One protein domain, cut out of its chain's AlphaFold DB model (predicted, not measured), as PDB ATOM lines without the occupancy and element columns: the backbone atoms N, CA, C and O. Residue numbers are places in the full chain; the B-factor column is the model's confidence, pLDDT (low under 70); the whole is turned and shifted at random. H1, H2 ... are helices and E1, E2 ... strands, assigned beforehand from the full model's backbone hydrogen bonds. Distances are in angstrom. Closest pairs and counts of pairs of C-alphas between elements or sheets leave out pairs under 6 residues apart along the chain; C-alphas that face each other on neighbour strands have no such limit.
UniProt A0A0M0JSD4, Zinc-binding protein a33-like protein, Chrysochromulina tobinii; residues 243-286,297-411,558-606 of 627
ATOM      1  N   VAL A 243      46.894  91.844 -33.777       85.44
ATOM      2  CA  VAL A 243      46.404  92.336 -32.483       85.44
ATOM      3  C   VAL A 243      45.001  91.791 -32.219       85.44
ATOM      4  O   VAL A 243      44.149  91.775 -33.107       85.44
ATOM      5  N   LEU A 244      44.753  91.323 -30.996       86.38
ATOM      6  CA  LEU A 244      43.417  90.962 -30.522       86.38
ATOM      7  C   LEU A 244      42.947  91.963 -29.473       86.38
ATOM      8  O   LEU A 244      43.605  92.130 -28.453       86.38
ATOM      9  N   VAL A 245      41.789  92.575 -29.700       85.44
ATOM     10  CA  VAL A 245      41.130  93.451 -28.729       85.44
ATOM     11  C   VAL A 245      40.009  92.682 -28.032       85.44
ATOM     12  O   VAL A 245      39.115  92.161 -28.691       85.44
ATOM     13  N   VAL A 246      40.024  92.610 -26.705       85.19
ATOM     14  CA  VAL A 246      38.943  92.025 -25.899       85.19
ATOM     15  C   VAL A 246      38.216  93.149 -25.176       85.19
ATOM     16  O   VAL A 246      38.823  93.893 -24.405       85.19
ATOM     17  N   ALA A 247      36.923  93.299 -25.441       79.25
ATOM     18  CA  ALA A 247      36.125  94.410 -24.945       79.25
ATOM     19  C   ALA A 247      34.724  93.970 -24.515       79.25
ATOM     20  O   ALA A 247      34.122  93.083 -25.105       79.25
ATOM     21  N   ASN A 248      34.156  94.639 -23.508       69.00
ATOM     22  CA  ASN A 248      32.774  94.366 -23.094       69.00
ATOM     23  C   ASN A 248      31.759  94.889 -24.113       69.00
ATOM     24  O   ASN A 248      30.705  94.289 -24.278       69.00
ATOM     25  N   ARG A 249      32.047  96.022 -24.756       65.94
ATOM     26  CA  ARG A 249      31.203  96.626 -25.791       65.94
ATOM     27  C   ARG A 249      32.040  97.576 -26.642       65.94
ATOM     28  O   ARG A 249      32.823  98.353 -26.087       65.94
ATOM     29  N   VAL A 250      31.819  97.540 -27.948       58.38
ATOM     30  CA  VAL A 250      32.241  98.551 -28.927       58.38
ATOM     31  C   VAL A 250      30.987  99.312 -29.362       58.38
ATOM     32  O   VAL A 250      29.920  98.706 -29.440       58.38
ATOM     33  N   GLY A 251      31.079 100.617 -29.603       56.88
ATOM     34  CA  GLY A 251      29.950 101.378 -30.132       56.88
ATOM     35  C   GLY A 251      30.383 102.667 -30.813       56.88
ATOM     36  O   GLY A 251      31.477 103.154 -30.534       56.88
ATOM     37  N   THR A 252      29.507 103.148 -31.693       49.00
ATOM     38  CA  THR A 252      29.684 104.312 -32.564       49.00
ATOM     39  C   THR A 252      29.214 105.597 -31.880       49.00
ATOM     40  O   THR A 252      28.414 105.553 -30.940       49.00
ATOM     41  N   ILE A 253      29.656 106.754 -32.391       41.41
ATOM     42  CA  ILE A 253      29.109 108.078 -32.023       41.41
ATOM     43  C   ILE A 253      27.591 108.146 -32.282       41.41
ATOM     44  O   ILE A 253      26.864 108.769 -31.517       41.41
ATOM     45  N   ASN A 254      27.110 107.423 -33.296       38.25
ATOM     46  CA  ASN A 254      25.711 107.415 -33.732       38.25
ATOM     47  C   ASN A 254      24.844 106.346 -33.024       38.25
ATOM     48  O   ASN A 254      23.767 106.016 -33.512       38.25
ATOM     49  N   GLY A 255      25.312 105.748 -31.918       43.84
ATOM     50  CA  GLY A 255      24.622 104.654 -31.218       43.84
ATOM     51  C   GLY A 255      24.596 104.784 -29.689       43.84
ATOM     52  O   GLY A 255      25.282 105.610 -29.092       43.84
ATOM     53  N   GLU A 256      23.812 103.930 -29.017       45.91
ATOM     54  CA  GLU A 256      23.609 103.912 -27.553       45.91
ATOM     55  C   GLU A 256      24.856 103.473 -26.744       45.91
ATOM     56  O   GLU A 256      24.840 102.432 -26.073       45.91
ATOM     57  N   THR A 257      25.971 104.216 -26.761       50.78
ATOM     58  CA  THR A 257      27.122 103.894 -25.893       50.78
ATOM     59  C   THR A 257      27.957 105.094 -25.424       50.78
ATOM     60  O   THR A 257      27.890 106.188 -25.966       50.78
ATOM     61  N   GLY A 258      28.723 104.901 -24.339       57.09
ATOM     62  CA  GLY A 258      29.501 105.953 -23.675       57.09
ATOM     63  C   GLY A 258      30.944 106.140 -24.112       57.09
ATOM     64  O   GLY A 258      31.460 105.364 -24.907       57.09
ATOM     65  N   GLY A 259      31.644 107.109 -23.504       61.38
ATOM     66  CA  GLY A 259      33.033 107.455 -23.854       61.38
ATOM     67  C   GLY A 259      34.045 106.296 -23.807       61.38
ATOM     68  O   GLY A 259      35.027 106.300 -24.541       61.38
ATOM     69  N   GLY A 260      33.797 105.252 -23.006       67.12
ATOM     70  CA  GLY A 260      34.611 104.029 -23.028       67.12
ATOM     71  C   GLY A 260      34.425 103.176 -24.291       67.12
ATOM     72  O   GLY A 260      35.360 102.493 -24.697       67.12
ATOM     73  N   SER A 261      33.245 103.206 -24.912       67.31
ATOM     74  CA  SER A 261      32.958 102.519 -26.175       67.31
ATOM     75  C   SER A 261      33.503 103.291 -27.375       67.31
ATOM     76  O   SER A 261      34.165 102.672 -28.201       67.31
ATOM     77  N   ILE A 262      33.347 104.622 -27.391       69.62
ATOM     78  CA  ILE A 262      33.954 105.509 -28.404       69.62
ATOM     79  C   ILE A 262      35.479 105.353 -28.388       69.62
ATOM     80  O   ILE A 262      36.107 105.164 -29.424       69.62
ATOM     81  N   PHE A 263      36.090 105.336 -27.197       77.25
ATOM     82  CA  PHE A 263      37.521 105.065 -27.070       77.25
ATOM     83  C   PHE A 263      37.926 103.732 -27.717       77.25
ATOM     84  O   PHE A 263      38.968 103.670 -28.357       77.25
ATOM     85  N   ARG A 264      37.132 102.664 -27.559       77.69
ATOM     86  CA  ARG A 264      37.442 101.343 -28.135       77.69
ATOM     87  C   ARG A 264      37.279 101.314 -29.647       77.69
ATOM     88  O   ARG A 264      38.090 100.678 -30.301       77.69
ATOM     89  N   GLU A 265      36.263 101.981 -30.183       74.19
ATOM     90  CA  GLU A 265      36.086 102.149 -31.628       74.19
ATOM     91  C   GLU A 265      37.295 102.867 -32.231       74.19
ATOM     92  O   GLU A 265      37.996 102.297 -33.063       74.19
ATOM     93  N   ARG A 266      37.623 104.056 -31.713       76.62
ATOM     94  CA  ARG A 266      38.765 104.851 -32.181       76.62
ATOM     95  C   ARG A 266      40.093 104.134 -31.980       76.62
ATOM     96  O   ARG A 266      40.974 104.213 -32.830       76.62
ATOM     97  N   LEU A 267      40.230 103.378 -30.891       79.31
ATOM     98  CA  LEU A 267      41.374 102.497 -30.681       79.31
ATOM     99  C   LEU A 267      41.457 101.431 -31.777       79.31
ATOM    100  O   LEU A 267      42.537 101.198 -32.299       79.31
ATOM    101  N   MET A 268      40.353 100.778 -32.140       75.50
ATOM    102  CA  MET A 268      40.361  99.765 -33.197       75.50
ATOM    103  C   MET A 268      40.660 100.353 -34.572       75.50
ATOM    104  O   MET A 268      41.441  99.746 -35.296       75.50
ATOM    105  N   GLU A 269      40.110 101.518 -34.913       74.31
ATOM    106  CA  GLU A 269      40.432 102.231 -36.157       74.31
ATOM    107  C   GLU A 269      41.921 102.590 -36.215       74.31
ATOM    108  O   GLU A 269      42.620 102.263 -37.176       74.31
ATOM    109  N   ALA A 270      42.449 103.188 -35.142       74.31
ATOM    110  CA  ALA A 270      43.862 103.525 -35.045       74.31
ATOM    111  C   ALA A 270      44.740 102.268 -35.157       74.31
ATOM    112  O   ALA A 270      45.740 102.266 -35.876       74.31
ATOM    113  N   LEU A 271      44.342 101.165 -34.514       74.75
ATOM    114  CA  LEU A 271      45.024  99.879 -34.628       74.75
ATOM    115  C   LEU A 271      44.915  99.283 -36.031       74.75
ATOM    116  O   LEU A 271      45.873  98.673 -36.470       74.75
ATOM    117  N   GLN A 272      43.802  99.420 -36.749       71.31
ATOM    118  CA  GLN A 272      43.678  98.917 -38.124       71.31
ATOM    119  C   GLN A 272      44.592  99.677 -39.088       71.31
ATOM    120  O   GLN A 272      45.140  99.079 -40.012       71.31
ATOM    121  N   ASN A 273      44.808 100.967 -38.829       66.25
ATOM    122  CA  ASN A 273      45.706 101.806 -39.618       66.25
ATOM    123  C   ASN A 273      47.196 101.511 -39.352       66.25
ATOM    124  O   ASN A 273      48.026 101.739 -40.229       66.25
ATOM    125  N   HIS A 274      47.548 100.986 -38.169       64.81
ATOM    126  CA  HIS A 274      48.947 100.785 -37.745       64.81
ATOM    127  C   HIS A 274      49.367  99.314 -37.603       64.81
ATOM    128  O   HIS A 274      50.509  98.947 -37.887       64.81
ATOM    129  N   ALA A 275      48.464  98.453 -37.145       59.84
ATOM    130  CA  ALA A 275      48.653  97.017 -37.043       59.84
ATOM    131  C   ALA A 275      48.157  96.335 -38.314       59.84
ATOM    132  O   ALA A 275      47.236  96.767 -38.995       59.84
ATOM    133  N   GLY A 276      48.783  95.219 -38.646       57.72
ATOM    134  CA  GLY A 276      48.528  94.588 -39.923       57.72
ATOM    135  C   GLY A 276      47.311  93.666 -39.971       57.72
ATOM    136  O   GLY A 276      46.825  93.357 -41.058       57.72
ATOM    137  N   TYR A 277      46.829  93.212 -38.814       68.12
ATOM    138  CA  TYR A 277      45.557  92.508 -38.682       68.12
ATOM    139  C   TYR A 277      45.003  92.701 -37.270       68.12
ATOM    140  O   TYR A 277      45.640  92.304 -36.291       68.12
ATOM    141  N   VAL A 278      43.808  93.273 -37.158       75.12
ATOM    142  CA  VAL A 278      43.125  93.501 -35.879       75.12
ATOM    143  C   VAL A 278      41.858  92.657 -35.844       75.12
ATOM    144  O   VAL A 278      41.054  92.698 -36.767       75.12
ATOM    145  N   SER A 279      41.674  91.892 -34.774       74.69
ATOM    146  CA  SER A 279      40.439  91.144 -34.500       74.69
ATOM    147  C   SER A 279      39.905  91.503 -33.122       74.69
ATOM    148  O   SER A 279      40.697  91.847 -32.245       74.69
ATOM    149  N   CYS A 280      38.600  91.359 -32.894       77.38
ATOM    150  CA  CYS A 280      37.981  91.691 -31.615       77.38
ATOM    151  C   CYS A 280      37.131  90.540 -31.053       77.38
ATOM    152  O   CYS A 280      36.450  89.847 -31.805       77.38
ATOM    153  N   ILE A 281      37.159  90.360 -29.730       77.00
ATOM    154  CA  ILE A 281      36.134  89.639 -28.965       77.00
ATOM    155  C   ILE A 281      35.323  90.704 -28.225       77.00
ATOM    156  O   ILE A 281      35.837  91.352 -27.313       77.00
ATOM    157  N   THR A 282      34.067  90.891 -28.630       71.06
ATOM    158  CA  THR A 282      33.137  91.853 -28.027       71.06
ATOM    159  C   THR A 282      31.755  91.245 -27.852       71.06
ATOM    160  O   THR A 282      31.376  90.328 -28.576       71.06
ATOM    161  N   VAL A 283      30.981  91.776 -26.909       61.06
ATOM    162  CA  VAL A 283      29.541  91.518 -26.845       61.06
ATOM    163  C   VAL A 283      28.870  92.343 -27.945       61.06
ATOM    164  O   VAL A 283      28.985  93.570 -27.941       61.06
ATOM    165  N   GLY A 284      28.200  91.684 -28.889       49.56
ATOM    166  CA  GLY A 284      27.346  92.326 -29.891       49.56
ATOM    167  C   GLY A 284      25.873  91.993 -29.644       49.56
ATOM    168  O   GLY A 284      25.555  90.850 -29.328       49.56
ATOM    169  N   ARG A 285      24.981  92.981 -29.803       38.62
ATOM    170  CA  ARG A 285      23.594  92.718 -30.220       38.62
ATOM    171  C   ARG A 285      23.685  92.371 -31.709       38.62
ATOM    172  O   ARG A 285      23.863  93.268 -32.520       38.62
ATOM    173  N   GLY A 286      23.715  91.085 -32.041       30.58
ATOM    174  CA  GLY A 286      23.442  90.624 -33.401       30.58
ATOM    175  C   GLY A 286      21.974  90.220 -33.463       30.58
ATOM    176  O   GLY A 286      21.497  89.599 -32.517       30.58
ATOM    177  N   ARG A 297      24.767  90.910 -19.512       46.97
ATOM    178  CA  ARG A 297      25.923  91.468 -20.227       46.97
ATOM    179  C   ARG A 297      26.255  90.727 -21.527       46.97
ATOM    180  O   ARG A 297      27.306  91.002 -22.097       46.97
ATOM    181  N   GLY A 298      25.376  89.839 -21.994       54.22
ATOM    182  CA  GLY A 298      25.502  89.072 -23.235       54.22
ATOM    183  C   GLY A 298      26.311  87.773 -23.129       54.22
ATOM    184  O   GLY A 298      27.036  87.522 -22.161       54.22
ATOM    185  N   VAL A 299      26.173  86.924 -24.150       52.50
ATOM    186  CA  VAL A 299      26.672  85.533 -24.189       52.50
ATOM    187  C   VAL A 299      28.201  85.430 -24.127       52.50
ATOM    188  O   VAL A 299      28.745  84.510 -23.512       52.50
ATOM    189  N   VAL A 300      28.916  86.399 -24.707       55.97
ATOM    190  CA  VAL A 300      30.384  86.358 -24.852       55.97
ATOM    191  C   VAL A 300      31.110  86.477 -23.509       55.97
ATOM    192  O   VAL A 300      32.192  85.929 -23.366       55.97
ATOM    193  N   MET A 301      30.523  87.113 -22.490       62.84
ATOM    194  CA  MET A 301      31.192  87.348 -21.197       62.84
ATOM    195  C   MET A 301      30.957  86.273 -20.138       62.84
ATOM    196  O   MET A 301      31.528  86.342 -19.048       62.84
ATOM    197  N   ARG A 302      30.146  85.262 -20.457       71.25
ATOM    198  CA  ARG A 302      29.812  84.179 -19.535       71.25
ATOM    199  C   ARG A 302      30.994  83.213 -19.359       71.25
ATOM    200  O   ARG A 302      31.622  82.846 -20.358       71.25
ATOM    201  N   PRO A 303      31.271  82.718 -18.139       77.19
ATOM    202  CA  PRO A 303      32.150  81.573 -17.933       77.19
ATOM    203  C   PRO A 303      31.547  80.313 -18.576       77.19
ATOM    204  O   PRO A 303      30.704  79.638 -17.991       77.19
ATOM    205  N   SER A 304      31.944  80.017 -19.816       81.19
ATOM    206  CA  SER A 304      31.495  78.846 -20.575       81.19
ATOM    207  C   SER A 304      32.663  78.187 -21.305       81.19
ATOM    208  O   SER A 304      33.616  78.856 -21.713       81.19
ATOM    209  N   LEU A 305      32.567  76.874 -21.536       80.88
ATOM    210  CA  LEU A 305      33.568  76.138 -22.315       80.88
ATOM    211  C   LEU A 305      33.717  76.698 -23.738       80.88
ATOM    212  O   LEU A 305      34.822  76.702 -24.278       80.88
ATOM    213  N   ALA A 306      32.631  77.198 -24.334       78.75
ATOM    214  CA  ALA A 306      32.658  77.830 -25.651       78.75
ATOM    215  C   ALA A 306      33.517  79.106 -25.645       78.75
ATOM    216  O   ALA A 306      34.440  79.226 -26.451       78.75
ATOM    217  N   ASN A 307      33.289  80.006 -24.683       79.88
ATOM    218  CA  ASN A 307      34.056  81.250 -24.558       79.88
ATOM    219  C   ASN A 307      35.522  80.980 -24.190       79.88
ATOM    220  O   ASN A 307      36.417  81.648 -24.704       79.88
ATOM    221  N   MET A 308      35.789  79.953 -23.374       84.62
ATOM    222  CA  MET A 308      37.154  79.507 -23.078       84.62
ATOM    223  C   MET A 308      37.879  79.015 -24.333       84.62
ATOM    224  O   MET A 308      39.006  79.429 -24.597       84.62
ATOM    225  N   ARG A 309      37.238  78.156 -25.137       82.75
ATOM    226  CA  ARG A 309      37.808  77.654 -26.399       82.75
ATOM    227  C   ARG A 309      38.038  78.786 -27.402       82.75
ATOM    228  O   ARG A 309      39.086  78.823 -28.053       82.75
ATOM    229  N   LEU A 310      37.102  79.729 -27.496       80.88
ATOM    230  CA  LEU A 310      37.236  80.913 -28.340       80.88
ATOM    231  C   LEU A 310      38.426  81.775 -27.900       80.88
ATOM    232  O   LEU A 310      39.316  82.035 -28.705       80.88
ATOM    233  N   ALA A 311      38.496  82.162 -26.624       83.75
ATOM    234  CA  ALA A 311      39.603  82.955 -26.091       83.75
ATOM    235  C   ALA A 311      40.956  82.256 -26.299       83.75
ATOM    236  O   ALA A 311      41.908  82.864 -26.790       83.75
ATOM    237  N   TRP A 312      41.027  80.957 -26.005       86.38
ATOM    238  CA  TRP A 312      42.238  80.155 -26.164       86.38
ATOM    239  C   TRP A 312      42.740  80.104 -27.612       86.38
ATOM    240  O   TRP A 312      43.920  80.351 -27.879       86.38
ATOM    241  N   SER A 313      41.841  79.806 -28.556       77.62
ATOM    242  CA  SER A 313      42.171  79.712 -29.984       77.62
ATOM    243  C   SER A 313      42.564  81.065 -30.576       77.62
ATOM    244  O   SER A 313      43.547  81.149 -31.315       77.62
ATOM    245  N   GLN A 314      41.857  82.137 -30.207       80.25
ATOM    246  CA  GLN A 314      42.142  83.473 -30.714       80.25
ATOM    247  C   GLN A 314      43.523  83.947 -30.267       80.25
ATOM    248  O   GLN A 314      44.321  84.297 -31.136       80.25
ATOM    249  N   VAL A 315      43.853  83.874 -28.969       85.81
ATOM    250  CA  VAL A 315      45.140  84.348 -28.412       85.81
ATOM    251  C   VAL A 315      46.348  83.672 -29.071       85.81
ATOM    252  O   VAL A 315      47.355  84.327 -29.332       85.81
ATOM    253  N   GLN A 316      46.253  82.380 -29.407       79.50
ATOM    254  CA  GLN A 316      47.357  81.610 -30.002       79.50
ATOM    255  C   GLN A 316      47.922  82.230 -31.288       79.50
ATOM    256  O   GLN A 316      49.120  82.129 -31.564       79.50
ATOM    257  N   SER A 317      47.058  82.860 -32.080       76.31
ATOM    258  CA  SER A 317      47.407  83.408 -33.391       76.31
ATOM    259  C   SER A 317      47.892  84.860 -33.342       76.31
ATOM    260  O   SER A 317      48.120  85.449 -34.397       76.31
ATOM    261  N   LYS A 318      48.039  85.457 -32.153       84.44
ATOM    262  CA  LYS A 318      48.258  86.902 -31.992       84.44
ATOM    263  C   LYS A 318      49.663  87.218 -31.510       84.44
ATOM    264  O   LYS A 318      50.357  86.390 -30.919       84.44
ATOM    265  N   ASP A 319      50.073  88.440 -31.812       86.00
ATOM    266  CA  ASP A 319      51.349  89.013 -31.405       86.00
ATOM    267  C   ASP A 319      51.183  89.931 -30.182       86.00
ATOM    268  O   ASP A 319      52.137  90.110 -29.431       86.00
ATOM    269  N   LEU A 320      49.967  90.443 -29.952       90.38
ATOM    270  CA  LEU A 320      49.577  91.251 -28.796       90.38
ATOM    271  C   LEU A 320      48.076  91.086 -28.514       90.38
ATOM    272  O   LEU A 320      47.266  91.010 -29.442       90.38
ATOM    273  N   VAL A 321      47.710  91.081 -27.233       91.31
ATOM    274  CA  VAL A 321      46.320  91.158 -26.771       91.31
ATOM    275  C   VAL A 321      46.113  92.449 -25.984       91.31
ATOM    276  O   VAL A 321      46.907  92.775 -25.105       91.31
ATOM    277  N   ILE A 322      45.043  93.179 -26.285       92.00
ATOM    278  CA  ILE A 322      44.624  94.380 -25.562       92.00
ATOM    279  C   ILE A 322      43.253  94.108 -24.954       92.00
ATOM    280  O   ILE A 322      42.283  93.885 -25.671       92.00
ATOM    281  N   ILE A 323      43.156  94.155 -23.634       91.19
ATOM    282  CA  ILE A 323      41.888  94.106 -22.912       91.19
ATOM    283  C   ILE A 323      41.469  95.548 -22.627       91.19
ATOM    284  O   ILE A 323      42.231  96.303 -22.032       91.19
ATOM    285  N   SER A 324      40.272  95.948 -23.053       86.75
ATOM    286  CA  SER A 324      39.720  97.283 -22.803       86.75
ATOM    287  C   SER A 324      38.313  97.169 -22.241       86.75
ATOM    288  O   SER A 324      37.334  96.936 -22.953       86.75
ATOM    289  N   GLY A 325      38.185  97.348 -20.934       75.81
ATOM    290  CA  GLY A 325      36.930  97.087 -20.247       75.81
ATOM    291  C   GLY A 325      37.109  97.036 -18.745       75.81
ATOM    292  O   GLY A 325      38.170  97.351 -18.217       75.81
ATOM    293  N   SER A 326      36.041  96.660 -18.064       65.56
ATOM    294  CA  SER A 326      36.042  96.376 -16.631       65.56
ATOM    295  C   SER A 326      35.669  94.935 -16.392       65.56
ATOM    296  O   SER A 326      34.933  94.394 -17.220       65.56
ATOM    297  N   TRP A 327      36.085  94.402 -15.239       72.56
ATOM    298  CA  TRP A 327      35.542  93.220 -14.569       72.56
ATOM    299  C   TRP A 327      34.747  92.263 -15.497       72.56
ATOM    300  O   TRP A 327      33.584  92.459 -15.871       72.56
ATOM    301  N   SER A 328      35.422  91.198 -15.895       79.12
ATOM    302  CA  SER A 328      34.815  90.007 -16.471       79.12
ATOM    303  C   SER A 328      35.763  88.866 -16.175       79.12
ATOM    304  O   SER A 328      36.980  89.025 -16.303       79.12
ATOM    305  N   TRP A 329      35.214  87.715 -15.808       87.00
ATOM    306  CA  TRP A 329      36.025  86.519 -15.670       87.00
ATOM    307  C   TRP A 329      36.725  86.145 -16.979       87.00
ATOM    308  O   TRP A 329      37.871  85.707 -16.948       87.00
ATOM    309  N   LEU A 330      36.084  86.381 -18.131       86.50
ATOM    310  CA  LEU A 330      36.713  86.119 -19.424       86.50
ATOM    311  C   LEU A 330      37.999  86.935 -19.597       86.50
ATOM    312  O   LEU A 330      38.967  86.413 -20.139       86.50
ATOM    313  N   ASN A 331      38.041  88.178 -19.107       90.19
ATOM    314  CA  ASN A 331      39.255  88.995 -19.160       90.19
ATOM    315  C   ASN A 331      40.378  88.337 -18.346       90.19
ATOM    316  O   ASN A 331      41.479  88.173 -18.863       90.19
ATOM    317  N   SER A 332      40.072  87.868 -17.130       92.00
ATOM    318  CA  SER A 332      41.018  87.124 -16.287       92.00
ATOM    319  C   SER A 332      41.494  85.841 -16.963       92.00
ATOM    320  O   SER A 332      42.689  85.549 -16.988       92.00
ATOM    321  N   PHE A 333      40.582  85.108 -17.600       92.25
ATOM    322  CA  PHE A 333      40.940  83.925 -18.368       92.25
ATOM    323  C   PHE A 333      41.859  84.273 -19.547       92.25
ATOM    324  O   PHE A 333      42.890  83.633 -19.719       92.25
ATOM    325  N   VAL A 334      41.562  85.322 -20.319       91.88
ATOM    326  CA  VAL A 334      42.419  85.792 -21.422       91.88
ATOM    327  C   VAL A 334      43.813  86.177 -20.920       91.88
ATOM    328  O   VAL A 334      44.795  85.781 -21.548       91.88
ATOM    329  N   VAL A 335      43.925  86.884 -19.788       92.69
ATOM    330  CA  VAL A 335      45.221  87.210 -19.162       92.69
ATOM    331  C   VAL A 335      45.990  85.934 -18.819       92.69
ATOM    332  O   VAL A 335      47.168  85.825 -19.166       92.69
ATOM    333  N   LEU A 336      45.327  84.939 -18.219       92.50
ATOM    334  CA  LEU A 336      45.937  83.641 -17.923       92.50
ATOM    335  C   LEU A 336      46.434  82.941 -19.197       92.50
ATOM    336  O   LEU A 336      47.572  82.480 -19.238       92.50
ATOM    337  N   VAL A 337      45.622  82.887 -20.259       91.00
ATOM    338  CA  VAL A 337      46.036  82.289 -21.541       91.00
ATOM    339  C   VAL A 337      47.246  83.019 -22.119       91.00
ATOM    340  O   VAL A 337      48.189  82.374 -22.579       91.00
ATOM    341  N   CYS A 338      47.249  84.352 -22.086       91.25
ATOM    342  CA  CYS A 338      48.370  85.160 -22.556       91.25
ATOM    343  C   CYS A 338      49.657  84.830 -21.792       91.25
ATOM    344  O   CYS A 338      50.689  84.580 -22.419       91.25
ATOM    345  N   LEU A 339      49.571  84.735 -20.461       87.94
ATOM    346  CA  LEU A 339      50.684  84.367 -19.589       87.94
ATOM    347  C   LEU A 339      51.227  82.968 -19.924       87.94
ATOM    348  O   LEU A 339      52.420  82.819 -20.183       87.94
ATOM    349  N   LEU A 340      50.351  81.962 -20.014       86.56
ATOM    350  CA  LEU A 340      50.728  80.577 -20.333       86.56
ATOM    351  C   LEU A 340      51.331  80.428 -21.739       86.56
ATOM    352  O   LEU A 340      52.159  79.549 -21.979       86.56
ATOM    353  N   ARG A 341      50.919  81.273 -22.690       84.50
ATOM    354  CA  ARG A 341      51.377  81.237 -24.090       84.50
ATOM    355  C   ARG A 341      52.543  82.181 -24.384       84.50
ATOM    356  O   ARG A 341      53.072  82.149 -25.497       84.50
ATOM    357  N   GLY A 342      52.948  83.010 -23.421       83.12
ATOM    358  CA  GLY A 342      53.964  84.044 -23.620       83.12
ATOM    359  C   GLY A 342      53.556  85.081 -24.672       83.12
ATOM    360  O   GLY A 342      54.401  85.544 -25.443       83.12
ATOM    361  N   VAL A 343      52.261  85.393 -24.755       87.94
ATOM    362  CA  VAL A 343      51.728  86.469 -25.598       87.94
ATOM    363  C   VAL A 343      51.597  87.718 -24.724       87.94
ATOM    364  O   VAL A 343      50.956  87.640 -23.676       87.94
ATOM    365  N   PRO A 344      52.194  88.860 -25.106       90.44
ATOM    366  CA  PRO A 344      52.019  90.107 -24.373       90.44
ATOM    367  C   PRO A 344      50.540  90.491 -24.252       90.44
ATOM    368  O   PRO A 344      49.793  90.423 -25.231       90.44
ATOM    369  N   CYS A 345      50.132  90.908 -23.056       92.06
ATOM    370  CA  CYS A 345      48.771  91.343 -22.760       92.06
ATOM    371  C   CYS A 345      48.790  92.721 -22.101       92.06
ATOM    372  O   CYS A 345      49.403  92.897 -21.052       92.06
ATOM    373  N   VAL A 346      48.083  93.683 -22.683       94.00
ATOM    374  CA  VAL A 346      47.900  95.028 -22.131       94.00
ATOM    375  C   VAL A 346      46.477  95.148 -21.596       94.00
ATOM    376  O   VAL A 346      45.525  94.866 -22.317       94.00
ATOM    377  N   ASN A 347      46.316  95.568 -20.343       93.50
ATOM    378  CA  ASN A 347      45.011  95.766 -19.716       93.50
ATOM    379  C   ASN A 347      44.712  97.263 -19.536       93.50
ATOM    380  O   ASN A 347      45.375  97.940 -18.755       93.50
ATOM    381  N   ILE A 348      43.704  97.787 -20.230       92.12
ATOM    382  CA  ILE A 348      43.255  99.180 -20.137       92.12
ATOM    383  C   ILE A 348      41.970  99.234 -19.306       92.12
ATOM    384  O   ILE A 348      40.869  98.938 -19.781       92.12
ATOM    385  N   ILE A 349      42.111  99.661 -18.052       88.19
ATOM    386  CA  ILE A 349      41.016  99.793 -17.091       88.19
ATOM    387  C   ILE A 349      40.259 101.093 -17.381       88.19
ATOM    388  O   ILE A 349      40.767 102.198 -17.164       88.19
ATOM    389  N   THR A 350      39.031 100.952 -17.885       81.75
ATOM    390  CA  THR A 350      38.227 102.064 -18.433       81.75
ATOM    391  C   THR A 350      37.141 102.597 -17.495       81.75
ATOM    392  O   THR A 350      36.574 103.647 -17.779       81.75
ATOM    393  N   MET A 351      36.845 101.919 -16.382       77.19
ATOM    394  CA  MET A 351      35.880 102.385 -15.373       77.19
ATOM    395  C   MET A 351      36.226 101.860 -13.975       77.19
ATOM    396  O   MET A 351      36.935 100.865 -13.851       77.19
ATOM    397  N   ASP A 352      35.701 102.504 -12.928       79.38
ATOM    398  CA  ASP A 352      35.779 101.986 -11.555       79.38
ATOM    399  C   ASP A 352      34.745 100.867 -11.352       79.38
ATOM    400  O   ASP A 352      33.549 101.123 -11.169       79.38
ATOM    401  N   ALA A 353      35.199  99.613 -11.385       79.62
ATOM    402  CA  ALA A 353      34.323  98.457 -11.237       79.62
ATOM    403  C   ALA A 353      33.633  98.406  -9.863       79.62
ATOM    404  O   ALA A 353      32.475  97.995  -9.779       79.62
ATOM    405  N   LEU A 354      34.279  98.897  -8.797       81.75
ATOM    406  CA  LEU A 354      33.657  98.984  -7.473       81.75
ATOM    407  C   LEU A 354      32.499  99.983  -7.463       81.75
ATOM    408  O   LEU A 354      31.427  99.672  -6.940       81.75
ATOM    409  N   GLY A 355      32.698 101.162  -8.055       75.81
ATOM    410  CA  GLY A 355      31.642 102.160  -8.230       75.81
ATOM    411  C   GLY A 355      30.459 101.602  -9.022       75.81
ATOM    412  O   GLY A 355      29.312 101.735  -8.598       75.81
ATOM    413  N   ALA A 356      30.737 100.881 -10.110       73.12
ATOM    414  CA  ALA A 356      29.696 100.241 -10.904       73.12
ATOM    415  C   ALA A 356      28.931  99.156 -10.128       73.12
ATOM    416  O   ALA A 356      27.704  99.174 -10.123       73.12
ATOM    417  N   ALA A 357      29.616  98.256  -9.415       75.50
ATOM    418  CA  ALA A 357      28.950  97.244  -8.591       75.50
ATOM    419  C   ALA A 357      28.079  97.877  -7.490       75.50
ATOM    420  O   ALA A 357      26.965  97.419  -7.238       75.50
ATOM    421  N   ARG A 358      28.550  98.965  -6.865       76.88
ATOM    422  CA  ARG A 358      27.776  99.709  -5.858       76.88
ATOM    423  C   ARG A 358      26.493 100.313  -6.419       76.88
ATOM    424  O   ARG A 358      25.501 100.335  -5.697       76.88
ATOM    425  N   GLY A 359      26.537 100.825  -7.648       66.62
ATOM    426  CA  GLY A 359      25.389 101.446  -8.308       66.62
ATOM    427  C   GLY A 359      24.410 100.446  -8.927       66.62
ATOM    428  O   GLY A 359      23.232 100.757  -9.051       66.62
ATOM    429  N   SER A 360      24.875  99.252  -9.310       67.25
ATOM    430  CA  SER A 360      24.052  98.261 -10.019       67.25
ATOM    431  C   SER A 360      23.368  97.223  -9.126       67.25
ATOM    432  O   SER A 360      22.421  96.588  -9.580       67.25
ATOM    433  N   PHE A 361      23.826  97.016  -7.888       73.88
ATOM    434  CA  PHE A 361      23.315  95.952  -7.016       73.88
ATOM    435  C   PHE A 361      22.914  96.472  -5.636       73.88
ATOM    436  O   PHE A 361      23.476  97.441  -5.127       73.88
ATOM    437  N   THR A 362      21.977  95.778  -4.993       75.50
ATOM    438  CA  THR A 362      21.485  96.082  -3.642       75.50
ATOM    439  C   THR A 362      21.626  94.873  -2.709       75.50
ATOM    440  O   THR A 362      21.870  93.744  -3.145       75.50
ATOM    441  N   GLY A 363      21.512  95.115  -1.399       82.81
ATOM    442  CA  GLY A 363      21.562  94.065  -0.377       82.81
ATOM    443  C   GLY A 363      22.910  93.320  -0.295       82.81
ATOM    444  O   GLY A 363      23.931  93.836  -0.755       82.81
ATOM    445  N   PRO A 364      22.944  92.097   0.270       82.44
ATOM    446  CA  PRO A 364      24.188  91.338   0.461       82.44
ATOM    447  C   PRO A 364      24.870  90.959  -0.864       82.44
ATOM    448  O   PRO A 364      26.094  90.848  -0.932       82.44
ATOM    449  N   PHE A 365      24.100  90.845  -1.951       83.56
ATOM    450  CA  PHE A 365      24.636  90.559  -3.282       83.56
ATOM    451  C   PHE A 365      25.527  91.690  -3.821       83.56
ATOM    452  O   PHE A 365      26.471  91.427  -4.563       83.56
ATOM    453  N   ARG A 366      25.298  92.942  -3.398       85.44
ATOM    454  CA  ARG A 366      26.176  94.073  -3.730       85.44
ATOM    455  C   ARG A 366      27.596  93.862  -3.221       85.44
ATOM    456  O   ARG A 366      28.541  94.137  -3.952       85.44
ATOM    457  N   ILE A 367      27.748  93.383  -1.986       87.62
ATOM    458  CA  ILE A 367      29.064  93.137  -1.378       87.62
ATOM    459  C   ILE A 367      29.779  92.032  -2.154       87.62
ATOM    460  O   ILE A 367      30.933  92.199  -2.540       87.62
ATOM    461  N   PHE A 368      29.060  90.951  -2.459       88.81
ATOM    462  CA  PHE A 368      29.578  89.861  -3.276       88.81
ATOM    463  C   PHE A 368      30.042  90.339  -4.663       88.81
ATOM    464  O   PHE A 368      31.184  90.088  -5.044       88.81
ATOM    465  N   ALA A 369      29.207  91.095  -5.384       84.88
ATOM    466  CA  ALA A 369      29.575  91.670  -6.674       84.88
ATOM    467  C   ALA A 369      30.789  92.604  -6.550       84.88
ATOM    468  O   ALA A 369      31.720  92.499  -7.334       84.88
ATOM    469  N   MET A 370      30.843  93.473  -5.538       87.12
ATOM    470  CA  MET A 370      31.997  94.352  -5.316       87.12
ATOM    471  C   MET A 370      33.305  93.576  -5.117       87.12
ATOM    472  O   MET A 370      34.305  93.913  -5.748       87.12
ATOM    473  N   ILE A 371      33.296  92.551  -4.262       89.19
ATOM    474  CA  ILE A 371      34.454  91.684  -3.998       89.19
ATOM    475  C   ILE A 371      34.936  91.063  -5.305       89.19
ATOM    476  O   ILE A 371      36.100  91.177  -5.683       89.19
ATOM    477  N   LEU A 372      34.009  90.450  -6.022       89.56
ATOM    478  CA  LEU A 372      34.292  89.724  -7.240       89.56
ATOM    479  C   LEU A 372      34.809  90.659  -8.364       89.56
ATOM    480  O   LEU A 372      35.794  90.341  -9.032       89.56
ATOM    481  N   TYR A 373      34.237  91.861  -8.499       89.62
ATOM    482  CA  TYR A 373      34.678  92.891  -9.452       89.62
ATOM    483  C   TYR A 373      36.097  93.360  -9.143       89.62
ATOM    484  O   TYR A 373      36.946  93.418 -10.034       89.62
ATOM    485  N   PHE A 374      36.358  93.645  -7.868       89.19
ATOM    486  CA  PHE A 374      37.659  94.080  -7.390       89.19
ATOM    487  C   PHE A 374      38.747  93.040  -7.657       89.19
ATOM    488  O   PHE A 374      39.780  93.374  -8.233       89.19
ATOM    489  N   PHE A 375      38.510  91.776  -7.302       90.81
ATOM    490  CA  PHE A 375      39.521  90.737  -7.476       90.81
ATOM    491  C   PHE A 375      39.813  90.416  -8.947       90.81
ATOM    492  O   PHE A 375      40.964  90.123  -9.269       90.81
ATOM    493  N   CYS A 376      38.844  90.543  -9.860       90.56
ATOM    494  CA  CYS A 376      39.135  90.457 -11.296       90.56
ATOM    495  C   CYS A 376      40.019  91.608 -11.783       90.56
ATOM    496  O   CYS A 376      40.948  91.375 -12.552       90.56
ATOM    497  N   ASP A 377      39.762  92.843 -11.351       90.44
ATOM    498  CA  ASP A 377      40.589  93.983 -11.757       90.44
ATOM    499  C   ASP A 377      42.010  93.876 -11.177       90.44
ATOM    500  O   ASP A 377      42.983  94.110 -11.899       90.44
ATOM    501  N   VAL A 378      42.149  93.450  -9.914       90.94
ATOM    502  CA  VAL A 378      43.448  93.151  -9.287       90.94
ATOM    503  C   VAL A 378      44.182  92.079 -10.088       90.94
ATOM    504  O   VAL A 378      45.313  92.317 -10.510       90.94
ATOM    505  N   PHE A 379      43.528  90.950 -10.374       92.44
ATOM    506  CA  PHE A 379      44.098  89.861 -11.169       92.44
ATOM    507  C   PHE A 379      44.595  90.353 -12.534       92.44
ATOM    508  O   PHE A 379      45.757  90.155 -12.889       92.44
ATOM    509  N   ASN A 380      43.737  91.053 -13.280       92.06
ATOM    510  CA  ASN A 380      44.072  91.557 -14.609       92.06
ATOM    511  C   ASN A 380      45.225  92.561 -14.561       92.06
ATOM    512  O   ASN A 380      46.095  92.552 -15.430       92.06
ATOM    513  N   SER A 381      45.250  93.428 -13.547       91.62
ATOM    514  CA  SER A 381      46.333  94.397 -13.382       91.62
ATOM    515  C   SER A 381      47.670  93.737 -13.037       91.62
ATOM    516  O   SER A 381      48.690  94.122 -13.598       91.62
ATOM    517  N   ALA A 382      47.661  92.713 -12.177       90.44
ATOM    518  CA  ALA A 382      48.865  92.050 -11.686       90.44
ATOM    519  C   ALA A 382      49.503  91.095 -12.703       90.44
ATOM    520  O   ALA A 382      50.727  91.023 -12.779       90.44
ATOM    521  N   PHE A 383      48.693  90.370 -13.481       90.81
ATOM    522  CA  PHE A 383      49.186  89.319 -14.383       90.81
ATOM    523  C   PHE A 383      49.270  89.731 -15.860       90.81
ATOM    524  O   PHE A 383      49.797  88.975 -16.678       90.81
ATOM    525  N   SER A 384      48.783  90.919 -16.229       91.62
ATOM    526  CA  SER A 384      49.021  91.473 -17.568       91.62
ATOM    527  C   SER A 384      50.461  91.985 -17.714       91.62
ATOM    528  O   SER A 384      51.125  92.350 -16.747       91.62
ATOM    529  N   SER A 385      50.965  92.051 -18.947       89.56
ATOM    530  CA  SER A 385      52.288  92.617 -19.257       89.56
ATOM    531  C   SER A 385      52.363  94.121 -18.951       89.56
ATOM    532  O   SER A 385      53.442  94.679 -18.711       89.56
ATOM    533  N   GLY A 386      51.218  94.800 -18.938       90.81
ATOM    534  CA  GLY A 386      51.081  96.157 -18.435       90.81
ATOM    535  C   GLY A 386      49.624  96.546 -18.262       90.81
ATOM    536  O   GLY A 386      48.806  96.305 -19.149       90.81
ATOM    537  N   ALA A 387      49.323  97.188 -17.137       92.81
ATOM    538  CA  ALA A 387      48.006  97.732 -16.863       92.81
ATOM    539  C   ALA A 387      48.026  99.260 -16.872       92.81
ATOM    540  O   ALA A 387      48.913  99.892 -16.295       92.81
ATOM    541  N   TYR A 388      47.022  99.843 -17.510       93.31
ATOM    542  CA  TYR A 388      46.882 101.272 -17.750       93.31
ATOM    543  C   TYR A 388      45.451 101.716 -17.461       93.31
ATOM    544  O   TYR A 388      44.534 100.900 -17.371       93.31
ATOM    545  N   THR A 389      45.235 103.019 -17.326       90.44
ATOM    546  CA  THR A 389      43.891 103.585 -17.153       90.44
ATOM    547  C   THR A 389      43.731 104.890 -17.929       90.44
ATOM    548  O   THR A 389      44.640 105.309 -18.630       90.44
ATOM    549  N   ARG A 390      42.562 105.530 -17.850       84.56
ATOM    550  CA  ARG A 390      42.173 106.684 -18.678       84.56
ATOM    551  C   ARG A 390      42.374 108.039 -17.991       84.56
ATOM    552  O   ARG A 390      42.230 109.087 -18.623       84.56
ATOM    553  N   SER A 391      42.704 108.044 -16.700       80.62
ATOM    554  CA  SER A 391      42.988 109.274 -15.956       80.62
ATOM    555  C   SER A 391      44.000 109.059 -14.832       80.62
ATOM    556  O   SER A 391      44.058 107.995 -14.213       80.62
ATOM    557  N   ALA A 392      44.771 110.105 -14.528       79.06
ATOM    558  CA  ALA A 392      45.709 110.106 -13.404       79.06
ATOM    559  C   ALA A 392      44.989 109.934 -12.056       79.06
ATOM    560  O   ALA A 392      45.536 109.392 -11.096       79.06
ATOM    561  N   GLU A 393      43.734 110.370 -11.966       79.19
ATOM    562  CA  GLU A 393      42.916 110.172 -10.777       79.19
ATOM    563  C   GLU A 393      42.551 108.704 -10.563       79.19
ATOM    564  O   GLU A 393      42.803 108.173  -9.481       79.19
ATOM    565  N   MET A 394      42.061 108.016 -11.599       82.81
ATOM    566  CA  MET A 394      41.820 106.573 -11.527       82.81
ATOM    567  C   MET A 394      43.115 105.821 -11.220       82.81
ATOM    568  O   MET A 394      43.115 104.916 -10.390       82.81
ATOM    569  N   GLN A 395      44.242 106.240 -11.803       88.00
ATOM    570  CA  GLN A 395      45.542 105.637 -11.516       88.00
ATOM    571  C   GLN A 395      45.897 105.758 -10.030       88.00
ATOM    572  O   GLN A 395      46.266 104.762  -9.407       88.00
ATOM    573  N   ARG A 396      45.749 106.953  -9.437       84.38
ATOM    574  CA  ARG A 396      45.966 107.176  -7.997       84.38
ATOM    575  C   ARG A 396      45.017 106.331  -7.148       84.38
ATOM    576  O   ARG A 396      45.463 105.718  -6.181       84.38
ATOM    577  N   GLN A 397      43.735 106.267  -7.510       85.44
ATOM    578  CA  GLN A 397      42.747 105.457  -6.794       85.44
ATOM    579  C   GLN A 397      43.093 103.963  -6.830       85.44
ATOM    580  O   GLN A 397      43.070 103.312  -5.788       85.44
ATOM    581  N   PHE A 398      43.466 103.419  -7.990       89.06
ATOM    582  CA  PHE A 398      43.851 102.013  -8.125       89.06
ATOM    583  C   PHE A 398      45.160 101.694  -7.398       89.06
ATOM    584  O   PHE A 398      45.221 100.695  -6.681       89.06
ATOM    585  N   ARG A 399      46.169 102.572  -7.474       88.44
ATOM    586  CA  ARG A 399      47.426 102.403  -6.724       88.44
ATOM    587  C   ARG A 399      47.205 102.400  -5.211       88.44
ATOM    588  O   ARG A 399      47.770 101.556  -4.527       88.44
ATOM    589  N   ARG A 400      46.323 103.264  -4.685       87.19
ATOM    590  CA  ARG A 400      45.924 103.241  -3.260       87.19
ATOM    591  C   ARG A 400      45.243 101.933  -2.848       87.19
ATOM    592  O   ARG A 400      45.317 101.557  -1.688       87.19
ATOM    593  N   ARG A 401      44.591 101.242  -3.787       87.25
ATOM    594  CA  ARG A 401      43.980  99.917  -3.580       87.25
ATOM    595  C   ARG A 401      44.971  98.759  -3.800       87.25
ATOM    596  O   ARG A 401      44.546  97.611  -3.834       87.25
ATOM    597  N   GLY A 402      46.264  99.046  -3.983       85.62
ATOM    598  CA  GLY A 402      47.310  98.040  -4.193       85.62
ATOM    599  C   GLY A 402      47.378  97.467  -5.612       85.62
ATOM    600  O   GLY A 402      48.060  96.471  -5.833       85.62
ATOM    601  N   MET A 403      46.687  98.066  -6.586       89.75
ATOM    602  CA  MET A 403      46.699  97.582  -7.968       89.75
ATOM    603  C   MET A 403      47.875  98.179  -8.761       89.75
ATOM    604  O   MET A 403      48.012  99.410  -8.815       89.75
ATOM    605  N   PRO A 404      48.698  97.354  -9.436       88.62
ATOM    606  CA  PRO A 404      49.787  97.841 -10.275       88.62
ATOM    607  C   PRO A 404      49.238  98.468 -11.562       88.62
ATOM    608  O   PRO A 404      48.825  97.770 -12.480       88.62
ATOM    609  N   VAL A 405      49.247  99.801 -11.648       91.62
ATOM    610  CA  VAL A 405      48.858 100.560 -12.851       91.62
ATOM    611  C   VAL A 405      50.026 101.440 -13.298       91.62
ATOM    612  O   VAL A 405      50.422 102.380 -12.594       91.62
ATOM    613  N   LYS A 406      50.591 101.122 -14.467       89.50
ATOM    614  CA  LYS A 406      51.830 101.699 -15.003       89.50
ATOM    615  C   LYS A 406      51.660 103.150 -15.442       89.50
ATOM    616  O   LYS A 406      52.464 103.985 -15.048       89.50
ATOM    617  N   GLY A 407      50.584 103.463 -16.162       89.50
ATOM    618  CA  GLY A 407      50.401 104.795 -16.736       89.50
ATOM    619  C   GLY A 407      48.965 105.140 -17.108       89.50
ATOM    620  O   GLY A 407      48.022 104.379 -16.854       89.50
ATOM    621  N   VAL A 408      48.829 106.309 -17.732       88.44
ATOM    622  CA  VAL A 408      47.568 106.851 -18.230       88.44
ATOM    623  C   VAL A 408      47.598 106.857 -19.751       88.44
ATOM    624  O   VAL A 408      48.469 107.465 -20.363       88.44
ATOM    625  N   VAL A 409      46.625 106.181 -20.349       86.25
ATOM    626  CA  VAL A 409      46.448 106.087 -21.792       86.25
ATOM    627  C   VAL A 409      45.428 107.114 -22.247       86.25
ATOM    628  O   VAL A 409      44.286 107.138 -21.766       86.25
ATOM    629  N   PHE A 410      45.816 107.915 -23.228       82.31
ATOM    630  CA  PHE A 410      44.979 108.938 -23.833       82.31
ATOM    631  C   PHE A 410      45.038 108.804 -25.346       82.31
ATOM    632  O   PHE A 410      46.110 108.658 -25.913       82.31
ATOM    633  N   LEU A 411      43.872 108.829 -25.984       75.06
ATOM    634  CA  LEU A 411      43.779 108.772 -27.437       75.06
ATOM    635  C   LEU A 411      43.216 110.108 -27.880       75.06
ATOM    636  O   LEU A 411      42.055 110.394 -27.596       75.06
ATOM    637  N   ILE A 558      48.817 103.372 -29.384       81.06
ATOM    638  CA  ILE A 558      49.602 102.824 -30.496       81.06
ATOM    639  C   ILE A 558      51.067 102.622 -30.098       81.06
ATOM    640  O   ILE A 558      51.667 101.619 -30.492       81.06
ATOM    641  N   GLU A 559      51.628 103.476 -29.240       81.06
ATOM    642  CA  GLU A 559      52.982 103.285 -28.702       81.06
ATOM    643  C   GLU A 559      53.087 101.975 -27.910       81.06
ATOM    644  O   GLU A 559      54.080 101.255 -28.039       81.06
ATOM    645  N   LEU A 560      52.026 101.599 -27.182       80.44
ATOM    646  CA  LEU A 560      51.951 100.312 -26.480       80.44
ATOM    647  C   LEU A 560      52.028  99.126 -27.452       80.44
ATOM    648  O   LEU A 560      52.594  98.084 -27.123       80.44
ATOM    649  N   VAL A 561      51.485  99.258 -28.664       76.69
ATOM    650  CA  VAL A 561      51.584  98.201 -29.682       76.69
ATOM    651  C   VAL A 561      53.034  98.010 -30.092       76.69
ATOM    652  O   VAL A 561      53.533  96.884 -30.082       76.69
ATOM    653  N   CYS A 562      53.720  99.105 -30.414       73.31
ATOM    654  CA  CYS A 562      55.127  99.075 -30.794       73.31
ATOM    655  C   CYS A 562      56.007  98.524 -29.664       73.31
ATOM    656  O   CYS A 562      56.874  97.683 -29.917       73.31
ATOM    657  N   GLU A 563      55.753  98.947 -28.425       81.50
ATOM    658  CA  GLU A 563      56.487  98.508 -27.241       81.50
ATOM    659  C   GLU A 563      56.333  96.997 -27.009       81.50
ATOM    660  O   GLU A 563      57.326  96.270 -26.916       81.50
ATOM    661  N   TYR A 564      55.096  96.496 -26.948       80.94
ATOM    662  CA  TYR A 564      54.830  95.128 -26.503       80.94
ATOM    663  C   TYR A 564      54.952  94.078 -27.611       80.94
ATOM    664  O   TYR A 564      55.391  92.961 -27.329       80.94
ATOM    665  N   VAL A 565      54.663  94.405 -28.877       74.06
ATOM    666  CA  VAL A 565      54.879  93.465 -29.999       74.06
ATOM    667  C   VAL A 565      56.365  93.083 -30.116       74.06
ATOM    668  O   VAL A 565      56.690  91.932 -30.423       74.06
ATOM    669  N   GLY A 566      57.282  94.004 -29.791       62.16
ATOM    670  CA  GLY A 566      58.726  93.746 -29.757       62.16
ATOM    671  C   GLY A 566      59.192  92.816 -28.623       62.16
ATOM    672  O   GLY A 566      60.229  92.161 -28.749       62.16
ATOM    673  N   GLN A 567      58.417  92.690 -27.537       64.31
ATOM    674  CA  GLN A 567      58.814  91.986 -26.305       64.31
ATOM    675  C   GLN A 567      58.593  90.463 -26.329       64.31
ATOM    676  O   GLN A 567      59.065  89.750 -25.438       64.31
ATOM    677  N   ARG A 568      57.954  89.911 -27.372       57.72
ATOM    678  CA  ARG A 568      57.712  88.456 -27.500       57.72
ATOM    679  C   ARG A 568      59.005  87.620 -27.438       57.72
ATOM    680  O   ARG A 568      58.972  86.445 -27.069       57.72
ATOM    681  N   ARG A 569      60.158  88.213 -27.783       44.78
ATOM    682  CA  ARG A 569      61.487  87.568 -27.732       44.78
ATOM    683  C   ARG A 569      62.120  87.560 -26.333       44.78
ATOM    684  O   ARG A 569      62.896  86.652 -26.046       44.78
ATOM    685  N   THR A 570      61.770  88.503 -25.461       48.25
ATOM    686  CA  THR A 570      62.346  88.660 -24.113       48.25
ATOM    687  C   THR A 570      61.625  87.797 -23.075       48.25
ATOM    688  O   THR A 570      62.273  87.185 -22.228       48.25
ATOM    689  N   LEU A 571      60.301  87.633 -23.202       49.19
ATOM    690  CA  LEU A 571      59.482  86.824 -22.282       49.19
ATOM    691  C   LEU A 571      59.857  85.329 -22.284       49.19
ATOM    692  O   LEU A 571      59.786  84.665 -21.254       49.19
ATOM    693  N   ARG A 572      60.363  84.793 -23.407       46.28
ATOM    694  CA  ARG A 572      60.869  83.407 -23.478       46.28
ATOM    695  C   ARG A 572      62.114  83.151 -22.618       46.28
ATOM    696  O   ARG A 572      62.380  81.985 -22.340       46.28
ATOM    697  N   LYS A 573      62.867  84.185 -22.217       41.72
ATOM    698  CA  LYS A 573      64.053  84.054 -21.346       41.72
ATOM    699  C   LYS A 573      63.707  84.056 -19.848       41.72
ATOM    700  O   LYS A 573      64.520  83.598 -19.057       41.72
ATOM    701  N   GLN A 574      62.497  84.462 -19.451       53.28
ATOM    702  CA  GLN A 574      62.046  84.516 -18.048       53.28
ATOM    703  C   GLN A 574      61.202  83.290 -17.637       53.28
ATOM    704  O   GLN A 574      60.196  83.413 -16.942       53.28
ATOM    705  N   ARG A 575      61.592  82.083 -18.076       54.62
ATOM    706  CA  ARG A 575      60.791  80.851 -17.900       54.62
ATOM    707  C   ARG A 575      60.466  80.516 -16.439       54.62
ATOM    708  O   ARG A 575      59.367  80.052 -16.180       54.62
ATOM    709  N   LEU A 576      61.370  80.771 -15.493       50.06
ATOM    710  CA  LEU A 576      61.172  80.390 -14.087       50.06
ATOM    711  C   LEU A 576      60.132  81.273 -13.367       50.06
ATOM    712  O   LEU A 576      59.218  80.758 -12.728       50.06
ATOM    713  N   LEU A 577      60.215  82.598 -13.545       56.22
ATOM    714  CA  LEU A 577      59.230  83.559 -13.026       56.22
ATOM    715  C   LEU A 577      57.856  83.380 -13.693       56.22
ATOM    716  O   LEU A 577      56.830  83.493 -13.027       56.22
ATOM    717  N   ALA A 578      57.832  83.032 -14.985       61.22
ATOM    718  CA  ALA A 578      56.600  82.728 -15.711       61.22
ATOM    719  C   ALA A 578      55.914  81.439 -15.222       61.22
ATOM    720  O   ALA A 578      54.688  81.377 -15.211       61.22
ATOM    721  N   VAL A 579      56.673  80.425 -14.787       67.44
ATOM    722  CA  VAL A 579      56.116  79.174 -14.238       67.44
ATOM    723  C   VAL A 579      55.472  79.415 -12.873       67.44
ATOM    724  O   VAL A 579      54.314  79.051 -12.684       67.44
ATOM    725  N   ILE A 580      56.172  80.081 -11.948       69.44
ATOM    726  CA  ILE A 580      55.631  80.396 -10.614       69.44
ATOM    727  C   ILE A 580      54.421  81.333 -10.740       69.44
ATOM    728  O   ILE A 580      53.354  81.043 -10.197       69.44
ATOM    729  N   GLY A 581      54.547  82.402 -11.535       74.31
ATOM    730  CA  GLY A 581      53.439  83.314 -11.821       74.31
ATOM    731  C   GLY A 581      52.255  82.614 -12.495       74.31
ATOM    732  O   GLY A 581      51.109  82.903 -12.165       74.31
ATOM    733  N   GLY A 582      52.517  81.648 -13.381       80.88
ATOM    734  CA  GLY A 582      51.504  80.828 -14.046       80.88
ATOM    735  C   GLY A 582      50.708  79.942 -13.086       80.88
ATOM    736  O   GLY A 582      49.485  79.868 -13.214       80.88
ATOM    737  N   VAL A 583      51.351  79.318 -12.093       86.19
ATOM    738  CA  VAL A 583      50.661  78.519 -11.061       86.19
ATOM    739  C   VAL A 583      49.755  79.404 -10.203       86.19
ATOM    740  O   VAL A 583      48.566  79.108 -10.064       86.19
ATOM    741  N   THR A 584      50.274  80.524  -9.689       87.25
ATOM    742  CA  THR A 584      49.481  81.468  -8.882       87.25
ATOM    743  C   THR A 584      48.316  82.047  -9.683       87.25
ATOM    744  O   THR A 584      47.186  82.080  -9.191       87.25
ATOM    745  N   ALA A 585      48.558  82.449 -10.935       88.38
ATOM    746  CA  ALA A 585      47.521  82.953 -11.826       88.38
ATOM    747  C   ALA A 585      46.452  81.891 -12.119       88.38
ATOM    748  O   ALA A 585      45.265  82.203 -12.151       88.38
ATOM    749  N   THR A 586      46.846  80.627 -12.296       92.00
ATOM    750  CA  THR A 586      45.901  79.527 -12.537       92.00
ATOM    751  C   THR A 586      44.987  79.322 -11.332       92.00
ATOM    752  O   THR A 586      43.768  79.315 -11.491       92.00
ATOM    753  N   LEU A 587      45.553  79.231 -10.123       92.25
ATOM    754  CA  LEU A 587      44.779  79.060  -8.890       92.25
ATOM    755  C   LEU A 587      43.802  80.225  -8.675       92.25
ATOM    756  O   LEU A 587      42.609  80.003  -8.461       92.25
ATOM    757  N   ALA A 588      44.284  81.465  -8.793       92.06
ATOM    758  CA  ALA A 588      43.450  82.652  -8.625       92.06
ATOM    759  C   ALA A 588      42.345  82.738  -9.695       92.06
ATOM    760  O   ALA A 588      41.193  83.026  -9.369       92.06
ATOM    761  N   CYS A 589      42.649  82.425 -10.958       92.50
ATOM    762  CA  CYS A 589      41.657  82.411 -12.035       92.50
ATOM    763  C   CYS A 589      40.586  81.321 -11.841       92.50
ATOM    764  O   CYS A 589      39.426  81.545 -12.197       92.50
ATOM    765  N   SER A 590      40.939  80.169 -11.256       92.88
ATOM    766  CA  SER A 590      39.983  79.107 -10.907       92.88
ATOM    767  C   SER A 590      39.055  79.509  -9.760       92.88
ATOM    768  O   SER A 590      37.852  79.254  -9.830       92.88
ATOM    769  N   VAL A 591      39.566  80.204  -8.738       93.31
ATOM    770  CA  VAL A 591      38.720  80.784  -7.680       93.31
ATOM    771  C   VAL A 591      37.757  81.813  -8.278       93.31
ATOM    772  O   VAL A 591      36.553  81.762  -8.022       93.31
ATOM    773  N   LEU A 592      38.256  82.705  -9.141       91.81
ATOM    774  CA  LEU A 592      37.415  83.679  -9.839       91.81
ATOM    775  C   LEU A 592      36.369  83.013 -10.741       91.81
ATOM    776  O   LEU A 592      35.265  83.543 -10.853       91.81
ATOM    777  N   LEU A 593      36.676  81.863 -11.355       91.62
ATOM    778  CA  LEU A 593      35.713  81.085 -12.141       91.62
ATOM    779  C   LEU A 593      34.563  80.601 -11.260       91.62
ATOM    780  O   LEU A 593      33.405  80.838 -11.597       91.62
ATOM    781  N   ALA A 594      34.870  79.972 -10.125       91.31
ATOM    782  CA  ALA A 594      33.858  79.478  -9.196       91.31
ATOM    783  C   ALA A 594      32.946  80.613  -8.701       91.31
ATOM    784  O   ALA A 594      31.722  80.506  -8.774       91.31
ATOM    785  N   LEU A 595      33.533  81.743  -8.291       90.69
ATOM    786  CA  LEU A 595      32.774  82.928  -7.880       90.69
ATOM    787  C   LEU A 595      31.937  83.510  -9.026       90.69
ATOM    788  O   LEU A 595      30.807  83.938  -8.806       90.69
ATOM    789  N   SER A 596      32.451  83.499 -10.254       88.50
ATOM    790  CA  SER A 596      31.716  83.995 -11.421       88.50
ATOM    791  C   SER A 596      30.566  83.073 -11.813       88.50
ATOM    792  O   SER A 596      29.516  83.561 -12.208       88.50
ATOM    793  N   LEU A 597      30.703  81.758 -11.643       87.75
ATOM    794  CA  LEU A 597      29.594  80.820 -11.819       87.75
ATOM    795  C   LEU A 597      28.498  81.047 -10.769       87.75
ATOM    796  O   LEU A 597      27.325  81.100 -11.128       87.75
ATOM    797  N   ILE A 598      28.868  81.261  -9.500       86.88
ATOM    798  CA  ILE A 598      27.916  81.629  -8.434       86.88
ATOM    799  C   ILE A 598      27.214  82.949  -8.775       86.88
ATOM    800  O   ILE A 598      25.997  83.055  -8.635       86.88
ATOM    801  N   TYR A 599      27.969  83.942  -9.251       84.06
ATOM    802  CA  TYR A 599      27.428  85.215  -9.715       84.06
ATOM    803  C   TYR A 599      26.407  85.027 -10.838       84.06
ATOM    804  O   TYR A 599      25.301  85.548 -10.730       84.06
ATOM    805  N   GLU A 600      26.737  84.257 -11.877       79.75
ATOM    806  CA  GLU A 600      25.821  83.988 -12.990       79.75
ATOM    807  C   GLU A 600      24.555  83.270 -12.515       79.75
ATOM    808  O   GLU A 600      23.454  83.691 -12.856       79.75
ATOM    809  N   ILE A 601      24.678  82.248 -11.661       80.00
ATOM    810  CA  ILE A 601      23.515  81.555 -11.088       80.00
ATOM    811  C   ILE A 601      22.638  82.542 -10.309       80.00
ATOM    812  O   ILE A 601      21.424  82.568 -10.497       80.00
ATOM    813  N   ALA A 602      23.231  83.387  -9.465       74.75
ATOM    814  CA  ALA A 602      22.499  84.359  -8.655       74.75
ATOM    815  C   ALA A 602      21.808  85.455  -9.487       74.75
ATOM    816  O   ALA A 602      20.720  85.899  -9.122       74.75
ATOM    817  N   VAL A 603      22.420  85.889 -10.595       68.62
ATOM    818  CA  VAL A 603      21.832  86.872 -11.520       68.62
ATOM    819  C   VAL A 603      20.748  86.242 -12.394       68.62
ATOM    820  O   VAL A 603      19.750  86.901 -12.657       68.62
ATOM    821  N   CYS A 604      20.897  84.982 -12.815       64.50
ATOM    822  CA  CYS A 604      19.894  84.283 -13.624       64.50
ATOM    823  C   CYS A 604      18.677  83.806 -12.811       64.50
ATOM    824  O   CYS A 604      17.590  83.685 -13.365       64.50
ATOM    825  N   THR A 605      18.839  83.518 -11.514       55.41
ATOM    826  CA  THR A 605      17.755  83.007 -10.645       55.41
ATOM    827  C   THR A 605      16.923  84.102  -9.991       55.41
ATOM    828  O   THR A 605      15.780  83.863  -9.606       55.41
ATOM    829  N   LYS A 606      17.464  85.315  -9.867       49.00
ATOM    830  CA  LYS A 606      16.701  86.478  -9.418       49.00
ATOM    831  C   LYS A 606      16.235  87.227 -10.658       49.00
ATOM    832  O   LYS A 606      17.097  87.631 -11.434       49.00
TER     833      LYS A 606
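This is residues 243 to 286, 297 to 411 and 558 to 606 of the 627 residues of the protein "Zinc-binding protein a33-like protein" of Chrysochromulina tobinii (UniProt A0A0M0JSD4). A twisted sheet of six parallel strands makes the core, with helices over both faces, and the long helix H9 packs on the outside of H3 and H5 without being on the sheet itself. H2, H3, H5 and H6 are on one face and H1 and H7 on the other, three layers with the sheet between helices; H3, H5 and H9 form a bundle, three helices side by side. The printed part has 208 residues with nine named helices and six named strands, in the order E1 H1 E2 H2 E3 H3 E4 H4 H5 E5 H6 E6 H7 H8 H9, of mixed class. The sheet's order is E2 E1 E3 E4 E5 E6. The whole is compact, with a radius of gyration of the C-alphas of 16.4 A, and rounded, spanning 48 by 45 by 36 A.

E1, residues 243 to 247, is an inner strand, parallel to the edge strand E2, residues 277 to 282, at 17 degrees; N 245 and O 279 are 2.9 A apart, within hydrogen-bond range. Between them in the chain, H1, residues 259 to 274, is on the sheet over E1 at a height of 9.5 A, its closest C-alphas to E1 being Arg 264 and Ala 247, 7.7 A. H2, residues 305 to 316, lies over E1 on the opposite face at a height of 10.8 A. E3, residues 320 to 325, is parallel to E1, with N 246 and O 322 at 2.8 A. H3, residues 329 to 341, is over E3 at a height of 9.7 A and touches H2 at a steep tilt of 40 degrees, closest at the C-alphas of Ala 311 and Val 334, 6.1 A. E4, residues 345 to 349, is parallel to E3, with N 348 and O 323 at 2.8 A. H4, residues 353 to 360, and H5, residues 363 to 383, form a helical hairpin, closest at the C-alphas of Ala 357 and Met 370, 5.3 A. H5 touches H3 with residues 376 to 383 alone, at a shallow tilt of 20 degrees, the same way; the closest C-alphas are Ser 332 and Asn 380, 5.6 A. E5, residues 386 to 389, is parallel to E4, with N 388 and O 347 at 2.8 A. H6, residues 392 to 400, is over E5 at a height of 9.7 A. The edge strand E6, residues 407 to 409, is parallel to E5 at 61 degrees, with N 409 and O 389 at 2.8 A. Four strand-helix-strand units, parallel neighbour strands joined through helices, have right-handed crossovers: E1, H1, E2; E3, H3, E4; E4, H4 H5, E5; and E5, H6, E6. H7, residues 558 to 565, only just touches H1, with 3 pairs of C-alphas within 8 A, the closest Leu 271 and Ile 558, 6.8 A. H8, residues 568 to 571, meets H7 and H9, residues 575 to 605, only through their links. H9 touches H3 at the C-alphas of Ala 585 and Leu 336, 6.3 A, and H5 at those of Leu 595 and Leu 372, 7.0 A, running opposite ways to both. Every O i to N i+4 pair is within hydrogen-bond range in H1, H2, H3, H4, H6, H7 and H9, and 16 of 17 in H5; H8 is too short for one.

E1 begins at C-alpha 243 (46.404, 92.336, -32.483). H1 measures 22.2 A, E2 16.4 A, E3 16.3 A, and H5 31.3 A from C-alpha 363 (21.562, 94.065, -0.377). H9 measures 43.7 A and ends at C-alpha 605 (17.755, 83.007, -10.645).

The C-alphas farthest apart are Lys 573 and Lys 606, 48.9 A. Residues 287 to 296 and 412 to 557 are not printed; the gaps across these cuts are 13.4 A and 8.9 A between C-alphas. Of the links printed whole, E1 to H1 is long. The mean pLDDT of the printed part is 77.6; 51 residues are under 70, among them 248 to 262 and 566 to 580.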